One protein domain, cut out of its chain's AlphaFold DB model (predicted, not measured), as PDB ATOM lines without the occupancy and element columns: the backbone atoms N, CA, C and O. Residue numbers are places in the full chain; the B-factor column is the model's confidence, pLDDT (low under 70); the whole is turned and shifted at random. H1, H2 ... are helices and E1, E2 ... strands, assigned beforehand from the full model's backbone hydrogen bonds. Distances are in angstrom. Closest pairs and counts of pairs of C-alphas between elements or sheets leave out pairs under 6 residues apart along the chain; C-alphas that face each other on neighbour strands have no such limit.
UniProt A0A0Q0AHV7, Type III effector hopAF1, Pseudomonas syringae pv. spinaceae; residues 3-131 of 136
ATOM      1  N   VAL A   3      -5.715   8.520  -5.619       91.38
ATOM      2  CA  VAL A   3      -4.749   9.481  -5.061       91.38
ATOM      3  C   VAL A   3      -4.035  10.134  -6.236       91.38
ATOM      4  O   VAL A   3      -3.574   9.421  -7.124       91.38
ATOM      5  N   ILE A   4      -3.978  11.465  -6.274       93.31
ATOM      6  CA  ILE A   4      -3.524  12.231  -7.443       93.31
ATOM      7  C   ILE A   4      -2.608  13.370  -6.993       93.31
ATOM      8  O   ILE A   4      -2.884  14.023  -5.988       93.31
ATOM      9  N   ALA A   5      -1.546  13.616  -7.758       93.31
ATOM     10  CA  ALA A   5      -0.757  14.841  -7.722       93.31
ATOM     11  C   ALA A   5      -0.812  15.514  -9.099       93.31
ATOM     12  O   ALA A   5      -0.785  14.837 -10.125       93.31
ATOM     13  N   ASP A   6      -0.880  16.839  -9.110       90.75
ATOM     14  CA  ASP A   6      -0.952  17.651 -10.324       90.75
ATOM     15  C   ASP A   6       0.022  18.833 -10.226       90.75
ATOM     16  O   ASP A   6       0.566  19.106  -9.150       90.75
ATOM     17  N   ASN A   7       0.240  19.525 -11.344       88.75
ATOM     18  CA  ASN A   7       1.154  20.658 -11.471       88.75
ATOM     19  C   ASN A   7       2.602  20.290 -11.088       88.75
ATOM     20  O   ASN A   7       3.279  20.976 -10.316       88.75
ATOM     21  N   MET A   8       3.079  19.163 -11.626       90.62
ATOM     22  CA  MET A   8       4.400  18.584 -11.352       90.62
ATOM     23  C   MET A   8       5.512  19.258 -12.171       90.62
ATOM     24  O   MET A   8       6.310  18.575 -12.811       90.62
ATOM     25  N   SER A   9       5.562  20.598 -12.173       87.12
ATOM     26  CA  SER A   9       6.467  21.385 -13.021       87.12
ATOM     27  C   SER A   9       7.934  21.005 -12.796       87.12
ATOM     28  O   SER A   9       8.485  20.219 -13.550       87.12
ATOM     29  N   ALA A  10       8.568  21.513 -11.735       90.31
ATOM     30  CA  ALA A  10       9.926  21.118 -11.368       90.31
ATOM     31  C   ALA A  10       9.941  19.887 -10.450       90.31
ATOM     32  O   ALA A  10      10.932  19.161 -10.408       90.31
ATOM     33  N   CYS A  11       8.858  19.660  -9.709       93.50
ATOM     34  CA  CYS A  11       8.703  18.530  -8.802       93.50
ATOM     35  C   CYS A  11       8.513  17.216  -9.562       93.50
ATOM     36  O   CYS A  11       8.056  17.213 -10.701       93.50
ATOM     37  N   ILE A  12       8.798  16.094  -8.907       94.81
ATOM     38  CA  ILE A  12       8.568  14.756  -9.456       94.81
ATOM     39  C   ILE A  12       7.477  14.063  -8.653       94.81
ATOM     40  O   ILE A  12       7.546  13.987  -7.426       94.81
ATOM     41  N   ALA A  13       6.467  13.551  -9.349       96.75
ATOM     42  CA  ALA A  13       5.483  12.652  -8.776       96.75
ATOM     43  C   ALA A  13       5.965  11.213  -8.942       96.75
ATOM     44  O   ALA A  13       6.392  10.818 -10.026       96.75
ATOM     45  N   VAL A  14       5.845  10.427  -7.876       98.00
ATOM     46  CA  VAL A  14       6.021   8.974  -7.904       98.00
ATOM     47  C   VAL A  14       4.714   8.339  -7.472       98.00
ATOM     48  O   VAL A  14       4.341   8.441  -6.304       98.00
ATOM     49  N   ALA A  15       4.028   7.667  -8.389       98.19
ATOM     50  CA  ALA A  15       2.883   6.833  -8.058       98.19
ATOM     51  C   ALA A  15       3.346   5.395  -7.824       98.19
ATOM     52  O   ALA A  15       3.997   4.795  -8.675       98.19
ATOM     53  N   CYS A  16       2.988   4.832  -6.678       98.31
ATOM     54  CA  CYS A  16       3.198   3.439  -6.329       98.31
ATOM     55  C   CYS A  16       1.856   2.714  -6.350       98.31
ATOM     56  O   CYS A  16       0.899   3.158  -5.711       98.31
ATOM     57  N   ALA A  17       1.820   1.576  -7.029       97.75
ATOM     58  CA  ALA A  17       0.665   0.703  -7.119       97.75
ATOM     59  C   ALA A  17       1.086  -0.714  -6.722       97.75
ATOM     60  O   ALA A  17       2.104  -1.215  -7.200       97.75
ATOM     61  N   ALA A  18       0.347  -1.334  -5.809       97.94
ATOM     62  CA  ALA A  18       0.648  -2.665  -5.309       97.94
ATOM     63  C   ALA A  18      -0.612  -3.527  -5.249       97.94
ATOM     64  O   ALA A  18      -1.626  -3.112  -4.688       97.94
ATOM     65  N   GLU A  19      -0.527  -4.731  -5.802       97.69
ATOM     66  CA  GLU A  19      -1.626  -5.690  -5.896       97.69
ATOM     67  C   GLU A  19      -1.324  -6.936  -5.066       97.69
ATOM     68  O   GLU A  19      -0.189  -7.418  -5.017       97.69
ATOM     69  N   ASN A  20      -2.358  -7.475  -4.423       97.25
ATOM     70  CA  ASN A  20      -2.292  -8.779  -3.779       97.25
ATOM     71  C   ASN A  20      -2.686  -9.836  -4.812       97.25
ATOM     72  O   ASN A  20      -3.870 -10.120  -4.980       97.25
ATOM     73  N   VAL A  21      -1.710 -10.351  -5.553       95.44
ATOM     74  CA  VAL A  21      -1.938 -11.367  -6.586       95.44
ATOM     75  C   VAL A  21      -1.503 -12.717  -6.043       95.44
ATOM     76  O   VAL A  21      -0.362 -12.874  -5.609       95.44
ATOM     77  N   ASP A  22      -2.397 -13.702  -6.069       92.62
ATOM     78  CA  ASP A  22      -2.020 -15.073  -5.742       92.62
ATOM     79  C   ASP A  22      -1.047 -15.619  -6.796       92.62
ATOM     80  O   ASP A  22      -1.354 -15.652  -7.987       92.62
ATOM     81  N   ALA A  23       0.130 -16.066  -6.359       88.31
ATOM     82  CA  ALA A  23       1.182 -16.525  -7.261       88.31
ATOM     83  C   ALA A  23       0.839 -17.831  -8.008       88.31
ATOM     84  O   ALA A  23       1.457 -18.122  -9.030       88.31
ATOM     85  N   GLY A  24      -0.107 -18.628  -7.502       90.94
ATOM     86  CA  GLY A  24      -0.527 -19.891  -8.109       90.94
ATOM     87  C   GLY A  24      -1.702 -19.743  -9.074       90.94
ATOM     88  O   GLY A  24      -1.741 -20.435 -10.089       90.94
ATOM     89  N   THR A  25      -2.653 -18.854  -8.776       92.81
ATOM     90  CA  THR A  25      -3.887 -18.688  -9.567       92.81
ATOM     91  C   THR A  25      -3.919 -17.413 -10.407       92.81
ATOM     92  O   THR A  25      -4.714 -17.329 -11.342       92.81
ATOM     93  N   GLY A  26      -3.089 -16.415 -10.091       91.88
ATOM     94  CA  GLY A  26      -3.146 -15.079 -10.692       91.88
ATOM     95  C   GLY A  26      -4.344 -14.239 -10.229       91.88
ATOM     96  O   GLY A  26      -4.571 -13.152 -10.758       91.88
ATOM     97  N   GLU A  27      -5.125 -14.727  -9.263       94.38
ATOM     98  CA  GLU A  27      -6.307 -14.037  -8.749       94.38
ATOM     99  C   GLU A  27      -5.915 -12.831  -7.888       94.38
ATOM    100  O   GLU A  27      -5.027 -12.915  -7.034       94.38
ATOM    101  N   ARG A  28      -6.620 -11.711  -8.078       95.12
ATOM    102  CA  ARG A  28      -6.469 -10.517  -7.245       95.12
ATOM    103  C   ARG A  28      -7.297 -10.637  -5.975       95.12
ATOM    104  O   ARG A  28      -8.508 -10.831  -6.017       95.12
ATOM    105  N   ARG A  29      -6.639 -10.463  -4.835       95.81
ATOM    106  CA  ARG A  29      -7.226 -10.524  -3.497       95.81
ATOM    107  C   ARG A  29      -7.340  -9.133  -2.873       95.81
ATOM    108  O   ARG A  29      -6.632  -8.209  -3.277       95.81
ATOM    109  N   PRO A  30      -8.174  -8.977  -1.831       96.19
ATOM    110  CA  PRO A  30      -8.181  -7.766  -1.024       96.19
ATOM    111  C   PRO A  30      -6.797  -7.431  -0.456       96.19
ATOM    112  O   PRO A  30      -5.989  -8.317  -0.163       96.19
ATOM    113  N   GLY A  31      -6.542  -6.137  -0.256       95.69
ATOM    114  CA  GLY A  31      -5.287  -5.636   0.319       95.69
ATOM    115  C   GLY A  31      -4.377  -4.889  -0.656       95.69
ATOM    116  O   GLY A  31      -3.249  -4.572  -0.285       95.69
ATOM    117  N   ALA A  32      -4.858  -4.578  -1.865       97.06
ATOM    118  CA  ALA A  32      -4.171  -3.674  -2.783       97.06
ATOM    119  C   ALA A  32      -3.906  -2.299  -2.139       97.06
ATOM    120  O   ALA A  32      -4.647  -1.841  -1.263       97.06
ATOM    121  N   LYS A  33      -2.832  -1.634  -2.573       97.31
ATOM    122  CA  LYS A  33      -2.391  -0.340  -2.039       97.31
ATOM    123  C   LYS A  33      -1.976   0.595  -3.157       97.31
ATOM    124  O   LYS A  33      -1.319   0.191  -4.112       97.31
ATOM    125  N   VAL A  34      -2.300   1.870  -2.984       97.44
ATOM    126  CA  VAL A  34      -1.798   2.953  -3.831       97.44
ATOM    127  C   VAL A  34      -1.272   4.090  -2.967       97.44
ATOM    128  O   VAL A  34      -1.814   4.375  -1.898       97.44
ATOM    129  N   ARG A  35      -0.200   4.740  -3.420       97.50
ATOM    130  CA  ARG A  35       0.371   5.935  -2.787       97.50
ATOM    131  C   ARG A  35       1.004   6.809  -3.856       97.50
ATOM    132  O   ARG A  35       1.606   6.282  -4.781       97.50
ATOM    133  N   VAL A  36       0.901   8.126  -3.713       97.56
ATOM    134  CA  VAL A  36       1.617   9.074  -4.572       97.56
ATOM    135  C   VAL A  36       2.494   9.960  -3.699       97.56
ATOM    136  O   VAL A  36       2.021  10.507  -2.706       97.56
ATOM    137  N   PHE A  37       3.767  10.082  -4.060       96.88
ATOM    138  CA  PHE A  37       4.709  11.012  -3.449       96.88
ATOM    139  C   PHE A  37       4.879  12.220  -4.368       96.88
ATOM    140  O   PHE A  37       5.197  12.051  -5.542       96.88
ATOM    141  N   HIS A  38       4.692  13.426  -3.833       95.44
ATOM    142  CA  HIS A  38       5.050  14.675  -4.500       95.44
ATOM    143  C   HIS A  38       6.407  15.125  -3.962       95.44
ATOM    144  O   HIS A  38       6.510  15.526  -2.803       95.44
ATOM    145  N   LEU A  39       7.450  15.044  -4.785       93.62
ATOM    146  CA  LEU A  39       8.829  15.266  -4.362       93.62
ATOM    147  C   LEU A  39       9.372  16.560  -4.960       93.62
ATOM    148  O   LEU A  39       9.436  16.731  -6.179       93.62
ATOM    149  N   LEU A  40       9.786  17.468  -4.081       91.25
ATOM    150  CA  LEU A  40      10.562  18.638  -4.465       91.25
ATOM    151  C   LEU A  40      11.963  18.207  -4.943       91.25
ATOM    152  O   LEU A  40      12.497  17.212  -4.446       91.25
ATOM    153  N   PRO A  41      12.590  18.944  -5.874       88.81
ATOM    154  CA  PRO A  41      13.889  18.540  -6.402       88.81
ATOM    155  C   PRO A  41      15.010  18.590  -5.366       88.81
ATOM    156  O   PRO A  41      15.186  19.592  -4.677       88.81
ATOM    157  N   PHE A  42      15.822  17.538  -5.324       86.56
ATOM    158  CA  PHE A  42      16.882  17.309  -4.335       86.56
ATOM    159  C   PHE A  42      18.032  18.313  -4.370       86.56
ATOM    160  O   PHE A  42      18.796  18.394  -3.416       86.56
ATOM    161  N   ARG A  43      18.153  19.115  -5.434       79.19
ATOM    162  CA  ARG A  43      19.101  20.240  -5.460       79.19
ATOM    163  C   ARG A  43      18.751  21.313  -4.412       79.19
ATOM    164  O   ARG A  43      19.582  22.156  -4.097       79.19
ATOM    165  N   ARG A  44      17.532  21.299  -3.869       70.62
ATOM    166  CA  ARG A  44      17.176  22.036  -2.654       70.62
ATOM    167  C   ARG A  44      17.730  21.277  -1.441       70.62
ATOM    168  O   ARG A  44      17.112  20.333  -0.958       70.62
ATOM    169  N   GLU A  45      18.944  21.639  -1.023       61.03
ATOM    170  CA  GLU A  45      19.700  20.966   0.052       61.03
ATOM    171  C   GLU A  45      18.971  20.964   1.408       61.03
ATOM    172  O   GLU A  45      19.199  20.081   2.232       61.03
ATOM    173  N   ASP A  46      18.037  21.894   1.620       72.56
ATOM    174  CA  ASP A  46      17.162  21.979   2.794       72.56
ATOM    175  C   ASP A  46      16.207  20.782   2.949       72.56
ATOM    176  O   ASP A  46      15.608  20.608   4.009       72.56
ATOM    177  N   LEU A  47      16.077  19.937   1.923       65.50
ATOM    178  CA  LEU A  47      15.134  18.817   1.894       65.50
ATOM    179  C   LEU A  47      15.739  17.456   2.246       65.50
ATOM    180  O   LEU A  47      15.058  16.449   2.069       65.50
ATOM    181  N   VAL A  48      16.995  17.418   2.704       85.75
ATOM    182  CA  VAL A  48      17.716  16.203   3.133       85.75
ATOM    183  C   VAL A  48      17.421  14.994   2.215       85.75
ATOM    184  O   VAL A  48      16.752  14.038   2.616       85.75
ATOM    185  N   PRO A  49      17.885  15.020   0.948       88.69
ATOM    186  CA  PRO A  49      17.495  14.052  -0.085       88.69
ATOM    187  C   PRO A  49      17.617  12.575   0.310       88.69
ATOM    188  O   PRO A  49      16.808  11.745  -0.105       88.69
ATOM    189  N   GLU A  50      18.617  12.238   1.125       91.00
ATOM    190  CA  GLU A  50      18.839  10.875   1.608       91.00
ATOM    191  C   GLU A  50      17.706  10.377   2.513       91.00
ATOM    192  O   GLU A  50      17.296   9.223   2.383       91.00
ATOM    193  N   GLU A  51      17.152  11.238   3.371       91.12
ATOM    194  CA  GLU A  51      16.021  10.901   4.244       91.12
ATOM    195  C   GLU A  51      14.735  10.717   3.437       91.12
ATOM    196  O   GLU A  51      13.974   9.777   3.676       91.12
ATOM    197  N   VAL A  52      14.518  11.555   2.419       92.25
ATOM    198  CA  VAL A  52      13.387  11.399   1.495       92.25
ATOM    199  C   VAL A  52      13.485  10.065   0.753       92.25
ATOM    200  O   VAL A  52      12.515   9.304   0.702       92.25
ATOM    201  N   LEU A  53      14.665   9.734   0.219       95.44
ATOM    202  CA  LEU A  53      14.908   8.452  -0.447       95.44
ATOM    203  C   LEU A  53      14.780   7.263   0.512       95.44
ATOM    204  O   LEU A  53      14.293   6.210   0.102       95.44
ATOM    205  N   ALA A  54      15.209   7.400   1.768       95.69
ATOM    206  CA  ALA A  54      15.008   6.384   2.798       95.69
ATOM    207  C   ALA A  54      13.514   6.168   3.079       95.69
ATOM    208  O   ALA A  54      13.048   5.037   3.020       95.69
ATOM    209  N   SER A  55      12.737   7.240   3.245       95.19
ATOM    210  CA  SER A  55      11.292   7.151   3.483       95.19
ATOM    211  C   SER A  55      10.540   6.474   2.329       95.19
ATOM    212  O   SER A  55       9.689   5.607   2.557       95.19
ATOM    213  N   VAL A  56      10.876   6.815   1.078       97.12
ATOM    214  CA  VAL A  56      10.308   6.135  -0.098       97.12
ATOM    215  C   VAL A  56      10.697   4.657  -0.084       97.12
ATOM    216  O   VAL A  56       9.827   3.802  -0.233       97.12
ATOM    217  N   ARG A  57      11.974   4.333   0.155       98.12
ATOM    218  CA  ARG A  57      12.480   2.951   0.219       98.12
ATOM    219  C   ARG A  57      11.774   2.110   1.275       98.12
ATOM    220  O   ARG A  57      11.373   0.990   0.968       98.12
ATOM    221  N   ASP A  58      11.595   2.646   2.475       97.88
ATOM    222  CA  ASP A  58      10.932   1.951   3.578       97.88
ATOM    223  C   ASP A  58       9.497   1.593   3.197       97.88
ATOM    224  O   ASP A  58       9.070   0.453   3.371       97.88
ATOM    225  N   TYR A  59       8.776   2.521   2.559       97.75
ATOM    226  CA  TYR A  59       7.447   2.228   2.032       97.75
ATOM    227  C   TYR A  59       7.461   1.093   0.994       97.75
ATOM    228  O   TYR A  59       6.616   0.194   1.070       97.75
ATOM    229  N   LEU A  60       8.405   1.106   0.043       97.56
ATOM    230  CA  LEU A  60       8.519   0.045  -0.968       97.56
ATOM    231  C   LEU A  60       8.778  -1.313  -0.299       97.56
ATOM    232  O   LEU A  60       8.059  -2.275  -0.566       97.56
ATOM    233  N   ARG A  61       9.758  -1.383   0.611       97.75
ATOM    234  CA  ARG A  61      10.149  -2.616   1.312       97.75
ATOM    235  C   ARG A  61       9.025  -3.174   2.164       97.75
ATOM    236  O   ARG A  61       8.635  -4.318   1.955       97.75
ATOM    237  N   THR A  62       8.429  -2.354   3.026       97.88
ATOM    238  CA  THR A  62       7.296  -2.769   3.862       97.88
ATOM    239  C   THR A  62       6.123  -3.273   3.021       97.88
ATOM    240  O   THR A  62       5.436  -4.214   3.411       97.88
ATOM    241  N   THR A  63       5.878  -2.675   1.852       97.19
ATOM    242  CA  THR A  63       4.793  -3.130   0.972       97.19
ATOM    243  C   THR A  63       5.120  -4.475   0.316       97.19
ATOM    244  O   THR A  63       4.254  -5.345   0.262       97.19
ATOM    245  N   LYS A  64       6.369  -4.694  -0.116       95.44
ATOM    246  CA  LYS A  64       6.825  -5.997  -0.635       95.44
ATOM    247  C   LYS A  64       6.820  -7.090   0.436       95.44
ATOM    248  O   LYS A  64       6.424  -8.213   0.150       95.44
ATOM    249  N   GLU A  65       7.240  -6.774   1.659       96.62
ATOM    250  CA  GLU A  65       7.261  -7.703   2.802       96.62
ATOM    251  C   GLU A  65       5.862  -8.216   3.168       96.62
ATOM    252  O   GLU A  65       5.717  -9.315   3.695       96.62
ATOM    253  N   GLN A  66       4.818  -7.462   2.822       96.00
ATOM    254  CA  GLN A  66       3.422  -7.892   2.943       96.00
ATOM    255  C   GLN A  66       2.980  -8.845   1.819       96.00
ATOM    256  O   GLN A  66       1.805  -9.196   1.746       96.00
ATOM    257  N   GLY A  67       3.895  -9.254   0.934       95.56
ATOM    258  CA  GLY A  67       3.625 -10.150  -0.190       95.56
ATOM    259  C   GLY A  67       2.964  -9.473  -1.392       95.56
ATOM    260  O   GLY A  67       2.502 -10.166  -2.294       95.56
ATOM    261  N   LEU A  68       2.896  -8.139  -1.422       97.31
ATOM    262  CA  LEU A  68       2.250  -7.414  -2.515       97.31
ATOM    263  C   LEU A  68       3.197  -7.254  -3.710       97.31
ATOM    264  O   LEU A  68       4.366  -6.889  -3.563       97.31
ATOM    265  N   THR A  69       2.664  -7.470  -4.912       95.50
ATOM    266  CA  THR A  69       3.376  -7.206  -6.167       95.50
ATOM    267  C   THR A  69       3.271  -5.723  -6.484       95.50
ATOM    268  O   THR A  69       2.171  -5.209  -6.668       95.50
ATOM    269  N   MET A  70       4.407  -5.027  -6.533       96.38
ATOM    270  CA  MET A  70       4.462  -3.571  -6.661       96.38
ATOM    271  C   MET A  70       5.047  -3.124  -8.000       96.38
ATOM    272  O   MET A  70       5.985  -3.729  -8.512       96.38
ATOM    273  N   ARG A  71       4.522  -2.011  -8.511       98.12
ATOM    274  CA  ARG A  71       5.013  -1.253  -9.664       98.12
ATOM    275  C   ARG A  71       4.958   0.242  -9.370       98.12
ATOM    276  O   ARG A  71       4.175   0.691  -8.525       98.12
ATOM    277  N   VAL A  72       5.792   1.014 -10.055       98.44
ATOM    278  CA  VAL A  72       5.839   2.474  -9.899       98.44
ATOM    279  C   VAL A  72       5.753   3.184 -11.239       98.44
ATOM    280  O   VAL A  72       6.113   2.626 -12.270       98.44
ATOM    281  N   ALA A  73       5.293   4.424 -11.207       97.81
ATOM    282  CA  ALA A  73       5.278   5.335 -12.338       97.81
ATOM    283  C   ALA A  73       5.790   6.706 -11.901       97.81
ATOM    284  O   ALA A  73       5.593   7.110 -10.749       97.81
ATOM    285  N   MET A  74       6.441   7.419 -12.817       97.12
ATOM    286  CA  MET A  74       7.018   8.734 -12.546       97.12
ATOM    287  C   MET A  74       6.540   9.773 -13.559       97.12
ATOM    288  O   MET A  74       6.456   9.482 -14.752       97.12
ATOM    289  N   HIS A  75       6.267  10.992 -13.088       95.75
ATOM    290  CA  HIS A  75       5.867  12.122 -13.932       95.75
ATOM    291  C   HIS A  75       6.382  13.452 -13.368       95.75
ATOM    292  O   HIS A  75       6.514  13.606 -12.152       95.75
ATOM    293  N   GLY A  76       6.640  14.422 -14.245       94.38
ATOM    294  CA  GLY A  76       7.001  15.790 -13.871       94.38
ATOM    295  C   GLY A  76       8.481  16.116 -14.037       94.38
ATOM    296  O   GLY A  76       9.225  15.432 -14.735       94.38
ATOM    297  N   GLY A  77       8.931  17.176 -13.389       93.38
ATOM    298  CA  GLY A  77      10.294  17.667 -13.516       93.38
ATOM    299  C   GLY A  77      10.511  18.497 -14.779       93.38
ATOM    300  O   GLY A  77       9.864  18.305 -15.809       93.38
ATOM    301  N   ASN A  78      11.453  19.433 -14.689       88.44
ATOM    302  CA  ASN A  78      11.762  20.327 -15.794       88.44
ATOM    303  C   ASN A  78      12.365  19.546 -16.966       88.44
ATOM    304  O   ASN A  78      13.252  18.711 -16.783       88.44
ATOM    305  N   THR A  79      11.916  19.868 -18.177       82.06
ATOM    306  CA  THR A  79      12.476  19.341 -19.432       82.06
ATOM    307  C   THR A  79      13.883  19.875 -19.709       82.06
ATOM    308  O   THR A  79      14.635  19.258 -20.457       82.06
ATOM    309  N   GLU A  80      14.244  21.003 -19.090       76.12
ATOM    310  CA  GLU A  80      15.521  21.687 -19.265       76.12
ATOM    311  C   GLU A  80      16.276  21.847 -17.939       76.12
ATOM    312  O   GLU A  80      15.709  22.202 -16.900       76.12
ATOM    313  N   GLY A  81      17.591  21.637 -18.009       72.00
ATOM    314  CA  GLY A  81      18.511  21.801 -16.890       72.00
ATOM    315  C   GLY A  81      18.455  20.682 -15.845       72.00
ATOM    316  O   GLY A  81      17.523  19.891 -15.746       72.00
ATOM    317  N   ASP A  82      19.480  20.643 -15.000       74.69
ATOM    318  CA  ASP A  82      19.703  19.533 -14.062       74.69
ATOM    319  C   ASP A  82      18.889  19.612 -12.762       74.69
ATOM    320  O   ASP A  82      19.079  18.798 -11.854       74.69
ATOM    321  N   PHE A  83      18.002  20.604 -12.634       81.19
ATOM    322  CA  PHE A  83      17.280  20.861 -11.387       81.19
ATOM    323  C   PHE A  83      16.456  19.640 -10.954       81.19
ATOM    324  O   PHE A  83      16.558  19.225  -9.805       81.19
ATOM    325  N   SER A  84      15.727  19.023 -11.888       89.69
ATOM    326  CA  SER A  84      14.893  17.838 -11.639       89.69
ATOM    327  C   SER A  84      15.574  16.522 -12.036       89.69
ATOM    328  O   SER A  84      15.279  15.478 -11.454       89.69
ATOM    329  N   VAL A  85      16.516  16.559 -12.989       92.19
ATOM    330  CA  VAL A  85      17.141  15.362 -13.587       92.19
ATOM    331  C   VAL A  85      17.833  14.490 -12.541       92.19
ATOM    332  O   VAL A  85      17.622  13.280 -12.509       92.19
ATOM    333  N   SER A  86      18.607  15.104 -11.644       90.94
ATOM    334  CA  SER A  86      19.296  14.389 -10.560       90.94
ATOM    335  C   SER A  86      18.323  13.662  -9.624       90.94
ATOM    336  O   SER A  86      18.571  12.527  -9.219       90.94
ATOM    337  N   THR A  87      17.169  14.275  -9.342       93.69
ATOM    338  CA  THR A  87      16.106  13.674  -8.518       93.69
ATOM    339  C   THR A  87      15.487  12.476  -9.237       93.69
ATOM    340  O   THR A  87      15.358  11.403  -8.648       93.69
ATOM    341  N   ALA A  88      15.177  12.616 -10.531       95.56
ATOM    342  CA  ALA A  88      14.643  11.525 -11.346       95.56
ATOM    343  C   ALA A  88      15.608  10.333 -11.406       95.56
ATOM    344  O   ALA A  88      15.199   9.182 -11.266       95.56
ATOM    345  N   GLN A  89      16.902  10.595 -11.601       95.00
ATOM    346  CA  GLN A  89      17.935   9.561 -11.646       95.00
ATOM    347  C   GLN A  89      18.088   8.837 -10.305       95.00
ATOM    348  O   GLN A  89      18.152   7.608 -10.291       95.00
ATOM    349  N   ALA A  90      18.087   9.568  -9.186       95.38
ATOM    350  CA  ALA A  90      18.171   8.974  -7.854       95.38
ATOM    351  C   ALA A  90      16.975   8.052  -7.557       95.38
ATOM    352  O   ALA A  90      17.159   6.940  -7.061       95.38
ATOM    353  N   LEU A  91      15.760   8.471  -7.923       97.75
ATOM    354  CA  LEU A  91      14.547   7.656  -7.781       97.75
ATOM    355  C   LEU A  91      14.594   6.400  -8.659       97.75
ATOM    356  O   LEU A  91      14.296   5.307  -8.185       97.75
ATOM    357  N   LYS A  92      15.046   6.522  -9.913       98.00
ATOM    358  CA  LYS A  92      15.243   5.365 -10.802       98.00
ATOM    359  C   LYS A  92      16.255   4.370 -10.243       98.00
ATOM    360  O   LYS A  92      15.997   3.169 -10.258       98.00
ATOM    361  N   GLY A  93      17.373   4.867  -9.714       98.06
ATOM    362  CA  GLY A  93      18.364   4.043  -9.023       98.06
ATOM    363  C   GLY A  93      17.767   3.321  -7.815       98.06
ATOM    364  O   GLY A  93      17.970   2.118  -7.662       98.06
ATOM    365  N   LEU A  94      16.969   4.019  -6.998       98.12
ATOM    366  CA  LEU A  94      16.248   3.419  -5.874       98.12
ATOM    367  C   LEU A  94      15.333   2.270  -6.330       98.12
ATOM    368  O   LEU A  94      15.425   1.175  -5.781       98.12
ATOM    369  N   PHE A  95      14.481   2.483  -7.335       98.25
ATOM    370  CA  PHE A  95      13.552   1.444  -7.796       98.25
ATOM    371  C   PHE A  95      14.273   0.239  -8.394       98.25
ATOM    372  O   PHE A  95      13.913  -0.895  -8.082       98.25
ATOM    373  N   ALA A  96      15.331   0.468  -9.176       98.12
ATOM    374  CA  ALA A  96      16.159  -0.606  -9.716       98.12
ATOM    375  C   ALA A  96      16.815  -1.436  -8.598       98.12
ATOM    376  O   ALA A  96      16.753  -2.665  -8.632       98.12
ATOM    377  N   ASN A  97      17.372  -0.779  -7.575       97.94
ATOM    378  CA  ASN A  97      18.007  -1.449  -6.435       97.94
ATOM    379  C   ASN A  97      17.013  -2.270  -5.603       97.94
ATOM    380  O   ASN A  97      17.359  -3.336  -5.100       97.94
ATOM    381  N   GLU A  98      15.773  -1.798  -5.472       97.56
ATOM    382  CA  GLU A  98      14.705  -2.526  -4.779       97.56
ATOM    383  C   GLU A  98      13.996  -3.553  -5.684       97.56
ATOM    384  O   GLU A  98      13.059  -4.225  -5.241       97.56
ATOM    385  N   GLY A  99      14.425  -3.708  -6.944       96.88
ATOM    386  CA  GLY A  99      13.828  -4.630  -7.913       96.88
ATOM    387  C   GLY A  99      12.363  -4.312  -8.220       96.88
ATOM    388  O   GLY A  99      11.566  -5.230  -8.411       96.88
ATOM    389  N   ILE A 100      11.990  -3.031  -8.195       97.81
ATOM    390  CA  ILE A 100      10.633  -2.563  -8.475       97.81
ATOM    391  C   ILE A 100      10.531  -2.129  -9.943       97.81
ATOM    392  O   ILE A 100      11.286  -1.251 -10.368       97.81
ATOM    393  N   PRO A 101       9.594  -2.696 -10.724       97.56
ATOM    394  CA  PRO A 101       9.385  -2.287 -12.104       97.56
ATOM    395  C   PRO A 101       8.853  -0.853 -12.181       97.56
ATOM    396  O   PRO A 101       7.856  -0.500 -11.542       97.56
ATOM    397  N   LEU A 102       9.518  -0.045 -13.007       97.75
ATOM    398  CA  LEU A 102       9.047   1.264 -13.439       97.75
ATOM    399  C   LEU A 102       8.198   1.072 -14.697       97.75
ATOM    400  O   LEU A 102       8.722   0.720 -15.751       97.75
ATOM    401  N   GLU A 103       6.891   1.268 -14.575       97.44
ATOM    402  CA  GLU A 103       5.943   1.045 -15.668       97.44
ATOM    403  C   GLU A 103       6.070   2.095 -16.766       97.44
ATOM    404  O   GLU A 103       6.027   1.770 -17.951       97.44
ATOM    405  N   PHE A 104       6.256   3.352 -16.370       95.75
ATOM    406  CA  PHE A 104       6.606   4.431 -17.277       95.75
ATOM    407  C   PHE A 104       7.383   5.533 -16.555       95.75
ATOM    408  O   PHE A 104       7.209   5.774 -15.356       95.75
ATOM    409  N   ASP A 105       8.231   6.212 -17.325       95.81
ATOM    410  CA  ASP A 105       9.007   7.378 -16.912       95.81
ATOM    411  C   ASP A 105       8.668   8.558 -17.826       95.81
ATOM    412  O   ASP A 105       9.211   8.674 -18.923       95.81
ATOM    413  N   GLU A 106       7.789   9.440 -17.361       94.94
ATOM    414  CA  GLU A 106       7.462  10.703 -18.029       94.94
ATOM    415  C   GLU A 106       8.085  11.885 -17.287       94.94
ATOM    416  O   GLU A 106       7.454  12.930 -17.097       94.94
ATOM    417  N   THR A 107       9.323  11.710 -16.815       94.75
ATOM    418  CA  THR A 107      10.057  12.775 -16.136       94.75
ATOM    419  C   THR A 107      11.052  13.497 -17.028       94.75
ATOM    420  O   THR A 107      11.678  12.912 -17.915       94.75
ATOM    421  N   CYS A 108      11.255  14.783 -16.740       93.50
ATOM    422  CA  CYS A 108      12.272  15.627 -17.366       93.50
ATOM    423  C   CYS A 108      12.201  15.564 -18.904       93.50
ATOM    424  O   CYS A 108      11.161  15.864 -19.477       93.50
ATOM    425  N   ALA A 109      13.274  15.145 -19.584       91.69
ATOM    426  CA  ALA A 109      13.321  15.047 -21.045       91.69
ATOM    427  C   ALA A 109      12.265  14.098 -21.653       91.69
ATOM    428  O   ALA A 109      11.928  14.242 -22.824       91.69
ATOM    429  N   ASN A 110      11.723  13.159 -20.869       90.94
ATOM    430  CA  ASN A 110      10.661  12.253 -21.312       90.94
ATOM    431  C   ASN A 110       9.255  12.847 -21.125       90.94
ATOM    432  O   ASN A 110       8.267  12.228 -21.524       90.94
ATOM    433  N   ARG A 111       9.135  14.023 -20.497       89.25
ATOM    434  CA  ARG A 111       7.844  14.658 -20.241       89.25
ATOM    435  C   ARG A 111       7.301  15.282 -21.524       89.25
ATOM    436  O   ARG A 111       7.895  16.198 -22.084       89.25
ATOM    437  N   THR A 112       6.137  14.812 -21.959       84.00
ATOM    438  CA  THR A 112       5.469  15.270 -23.191       84.00
ATOM    439  C   THR A 112       4.273  16.189 -22.934       84.00
ATOM    440  O   THR A 112       3.786  16.831 -23.861       84.00
ATOM    441  N   SER A 113       3.788  16.266 -21.692       80.88
ATOM    442  CA  SER A 113       2.653  17.108 -21.294       80.88
ATOM    443  C   SER A 113       2.685  17.433 -19.796       80.88
ATOM    444  O   SER A 113       3.378  16.766 -19.032       80.88
ATOM    445  N   GLU A 114       1.944  18.466 -19.390       77.75
ATOM    446  CA  GLU A 114       1.769  18.898 -17.990       77.75
ATOM    447  C   GLU A 114       0.569  18.182 -17.355       77.75
ATOM    448  O   GLU A 114      -0.415  18.805 -16.960       77.75
ATOM    449  N   THR A 115       0.587  16.853 -17.357       80.75
ATOM    450  CA  THR A 115      -0.527  16.054 -16.836       80.75
ATOM    451  C   THR A 115      -0.366  15.745 -15.354       80.75
ATOM    452  O   THR A 115       0.735  15.678 -14.816       80.75
ATOM    453  N   LEU A 116      -1.483  15.466 -14.693       90.69
ATOM    454  CA  LEU A 116      -1.470  14.854 -13.371       90.69
ATOM    455  C   LEU A 116      -0.870  13.442 -13.412       90.69
ATOM    456  O   LEU A 116      -0.903  12.758 -14.436       90.69
ATOM    457  N   LEU A 117      -0.413  12.969 -12.255       95.31
ATOM    458  CA  LEU A 117      -0.131  11.560 -12.015       95.31
ATOM    459  C   LEU A 117      -0.876  11.089 -10.771       95.31
ATOM    460  O   LEU A 117      -0.800  11.692  -9.701       95.31
ATOM    461  N   GLY A 118      -1.562   9.965 -10.901       96.12
ATOM    462  CA  GLY A 118      -2.261   9.331  -9.803       96.12
ATOM    463  C   GLY A 118      -2.243   7.817  -9.866       96.12
ATOM    464  O   GLY A 118      -1.744   7.209 -10.813       96.12
ATOM    465  N   ALA A 119      -2.833   7.212  -8.847       96.88
ATOM    466  CA  ALA A 119      -3.109   5.788  -8.801       96.88
ATOM    467  C   ALA A 119      -4.448   5.528  -8.103       96.88
ATOM    468  O   ALA A 119      -4.861   6.275  -7.213       96.88
ATOM    469  N   VAL A 120      -5.133   4.463  -8.505       96.38
ATOM    470  CA  VAL A 120      -6.432   4.059  -7.956       96.38
ATOM    471  C   VAL A 120      -6.495   2.551  -7.782       96.38
ATOM    472  O   VAL A 120      -5.879   1.819  -8.548       96.38
ATOM    473  N   ILE A 121      -7.243   2.112  -6.772       96.62
ATOM    474  CA  ILE A 121      -7.667   0.720  -6.594       96.62
ATOM    475  C   ILE A 121      -9.096   0.609  -7.129       96.62
ATOM    476  O   ILE A 121      -9.946   1.419  -6.734       96.62
ATOM    477  N   LEU A 122      -9.330  -0.352  -8.020       95.12
ATOM    478  CA  LEU A 122     -10.632  -0.673  -8.606       95.12
ATOM    479  C   LEU A 122     -11.368  -1.739  -7.778       95.12
ATOM    480  O   LEU A 122     -10.794  -2.357  -6.881       95.12
ATOM    481  N   ASP A 123     -12.644  -1.964  -8.094       94.62
ATOM    482  CA  ASP A 123     -13.521  -2.876  -7.343       94.62
ATOM    483  C   ASP A 123     -13.079  -4.351  -7.415       94.62
ATOM    484  O   ASP A 123     -13.394  -5.140  -6.526       94.62
ATOM    485  N   ASP A 124     -12.305  -4.724  -8.435       94.69
ATOM    486  CA  ASP A 124     -11.718  -6.060  -8.604       94.69
ATOM    487  C   ASP A 124     -10.352  -6.222  -7.900       94.69
ATOM    488  O   ASP A 124      -9.637  -7.197  -8.136       94.69
ATOM    489  N   ASN A 125      -9.975  -5.273  -7.034       95.25
ATOM    490  CA  ASN A 125      -8.672  -5.168  -6.364       95.25
ATOM    491  C   ASN A 125      -7.473  -4.939  -7.301       95.25
ATOM    492  O   ASN A 125      -6.327  -4.997  -6.845       95.25
ATOM    493  N   SER A 126      -7.697  -4.663  -8.587       95.69
ATOM    494  CA  SER A 126      -6.630  -4.183  -9.462       95.69
ATOM    495  C   SER A 126      -6.266  -2.738  -9.140       95.69
ATOM    496  O   SER A 126      -7.029  -1.977  -8.533       95.69
ATOM    497  N   THR A 127      -5.066  -2.353  -9.542       96.81
ATOM    498  CA  THR A 127      -4.566  -0.989  -9.431       96.81
ATOM    499  C   THR A 127      -4.362  -0.408 -10.812       96.81
ATOM    500  O   THR A 127      -3.992  -1.127 -11.732       96.81
ATOM    501  N   HIS A 128      -4.584   0.891 -10.980       96.06
ATOM    502  CA  HIS A 128      -4.391   1.589 -12.250       96.06
ATOM    503  C   HIS A 128      -3.674   2.918 -12.010       96.06
ATOM    504  O   HIS A 128      -3.989   3.620 -11.048       96.06
ATOM    505  N   PHE A 129      -2.739   3.278 -12.895       96.38
ATOM    506  CA  PHE A 129      -2.184   4.630 -12.929       96.38
ATOM    507  C   PHE A 129      -3.126   5.564 -13.689       96.38
ATOM    508  O   PHE A 129      -3.712   5.193 -14.705       96.38
ATOM    509  N   ILE A 130      -3.265   6.786 -13.186       93.31
ATOM    510  CA  ILE A 130      -4.117   7.827 -13.759       93.31
ATOM    511  C   ILE A 130      -3.204   8.920 -14.294       93.31
ATOM    512  O   ILE A 130      -2.398   9.461 -13.544       93.31
ATOM    513  N   LYS A 131      -3.363   9.264 -15.573       89.25
ATOM    514  CA  LYS A 131      -2.706  10.431 -16.189       89.25
ATOM    515  C   LYS A 131      -3.687  11.504 -16.660       89.25
ATOM    516  O   LYS A 131      -3.305  12.626 -16.958       89.25
TER     517      LYS A 131
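AT A GLANCE: This is residues 3 to 131 of the 136 residues of the protein "Type III effector hopAF1" of Pseudomonas syringae pv. spinaceae (UniProt A0A0Q0AHV7). A four-stranded sheet, E3, E2, E4, E5, forms the middle of an elongated slab, with helices H1 and H2 over one face and the smaller sheet E1, E6, E7 over the other, the two sheets partly face to face. E2 and E3 make a long hairpin whose turn reaches past the small sheet. The 129 printed residues hold seven named strands and two named helices, in the order E1, E2, E3, H1, E4, H2, E5, E6, E7; the class is mixed, the large sheet is mixed and the small one antiparallel. The whole is compact, with a radius of gyration of the C-alphas of 14.7 A and spans of 47 by 28 by 19 A.

HOW THE PARTS SIT: E2, residues 12 to 21, and E3, residues 28 to 39, form an antiparallel hairpin, with N 16 and O 35 2.8 A apart; E3 bends by 66 degrees at residue 31. E4, residues 69 to 76, is antiparallel to E2, with N 15 and O 73 at 2.9 A, and parallel to E5, residues 102 to 107, with N 103 and O 72 at 2.8 A. H1, residues 49 to 65, and H2, residues 82 to 97, are on the same face of this sheet, making two layers, helices on one face of a sheet. H1 runs along the strands at a height of 10.4 A over the sheet, and H2 along them at 9.5 A. The helices only just touch, with 3 pairs of C-alphas within 8 A, by residues 53 to 57 and 91 to 94 alone; the closest C-alphas, of Arg 57 and Leu 94, are 7.2 A apart. E3, H1, E4 is a split strand-helix-strand unit, with E2 between its strands, and E4, H2, E5 a unit of neighbours; both crossovers are right-handed. E6, residues 117 to 121, is antiparallel to E1, residues 3 to 5, with N 5 and O 117 at 2.8 A, and forms a hairpin with E7, residues 127 to 130, with N 118 and O 130 at 2.8 A. The two sheets make a sandwich, two sheets face to face; the closest C-alphas of E3 and E6, of Val 34 and Ala 119, are 5.9 A apart. Every O i to N i+4 pair is within hydrogen-bond range in H1, and 10 of 12 in H2.

IN THESE COORDINATES: E1 begins at C-alpha 3, (-4.749, 9.481, -5.061), and E7 ends at C-alpha 130, (-4.117, 7.827, -13.759). From first to last C-alpha, E3 measures 30.1 A, E2 28.3 A, E4 24.5 A, H1 24.2 A and H2 22.4 A.

THE WHOLE: The C-alphas farthest apart, of Thr 25 and Asp 46, are 47.4 A apart. The printed part has no cut and no long link. Mean pLDDT of the printed part is 92.8; residues 45 and 47 are under 70.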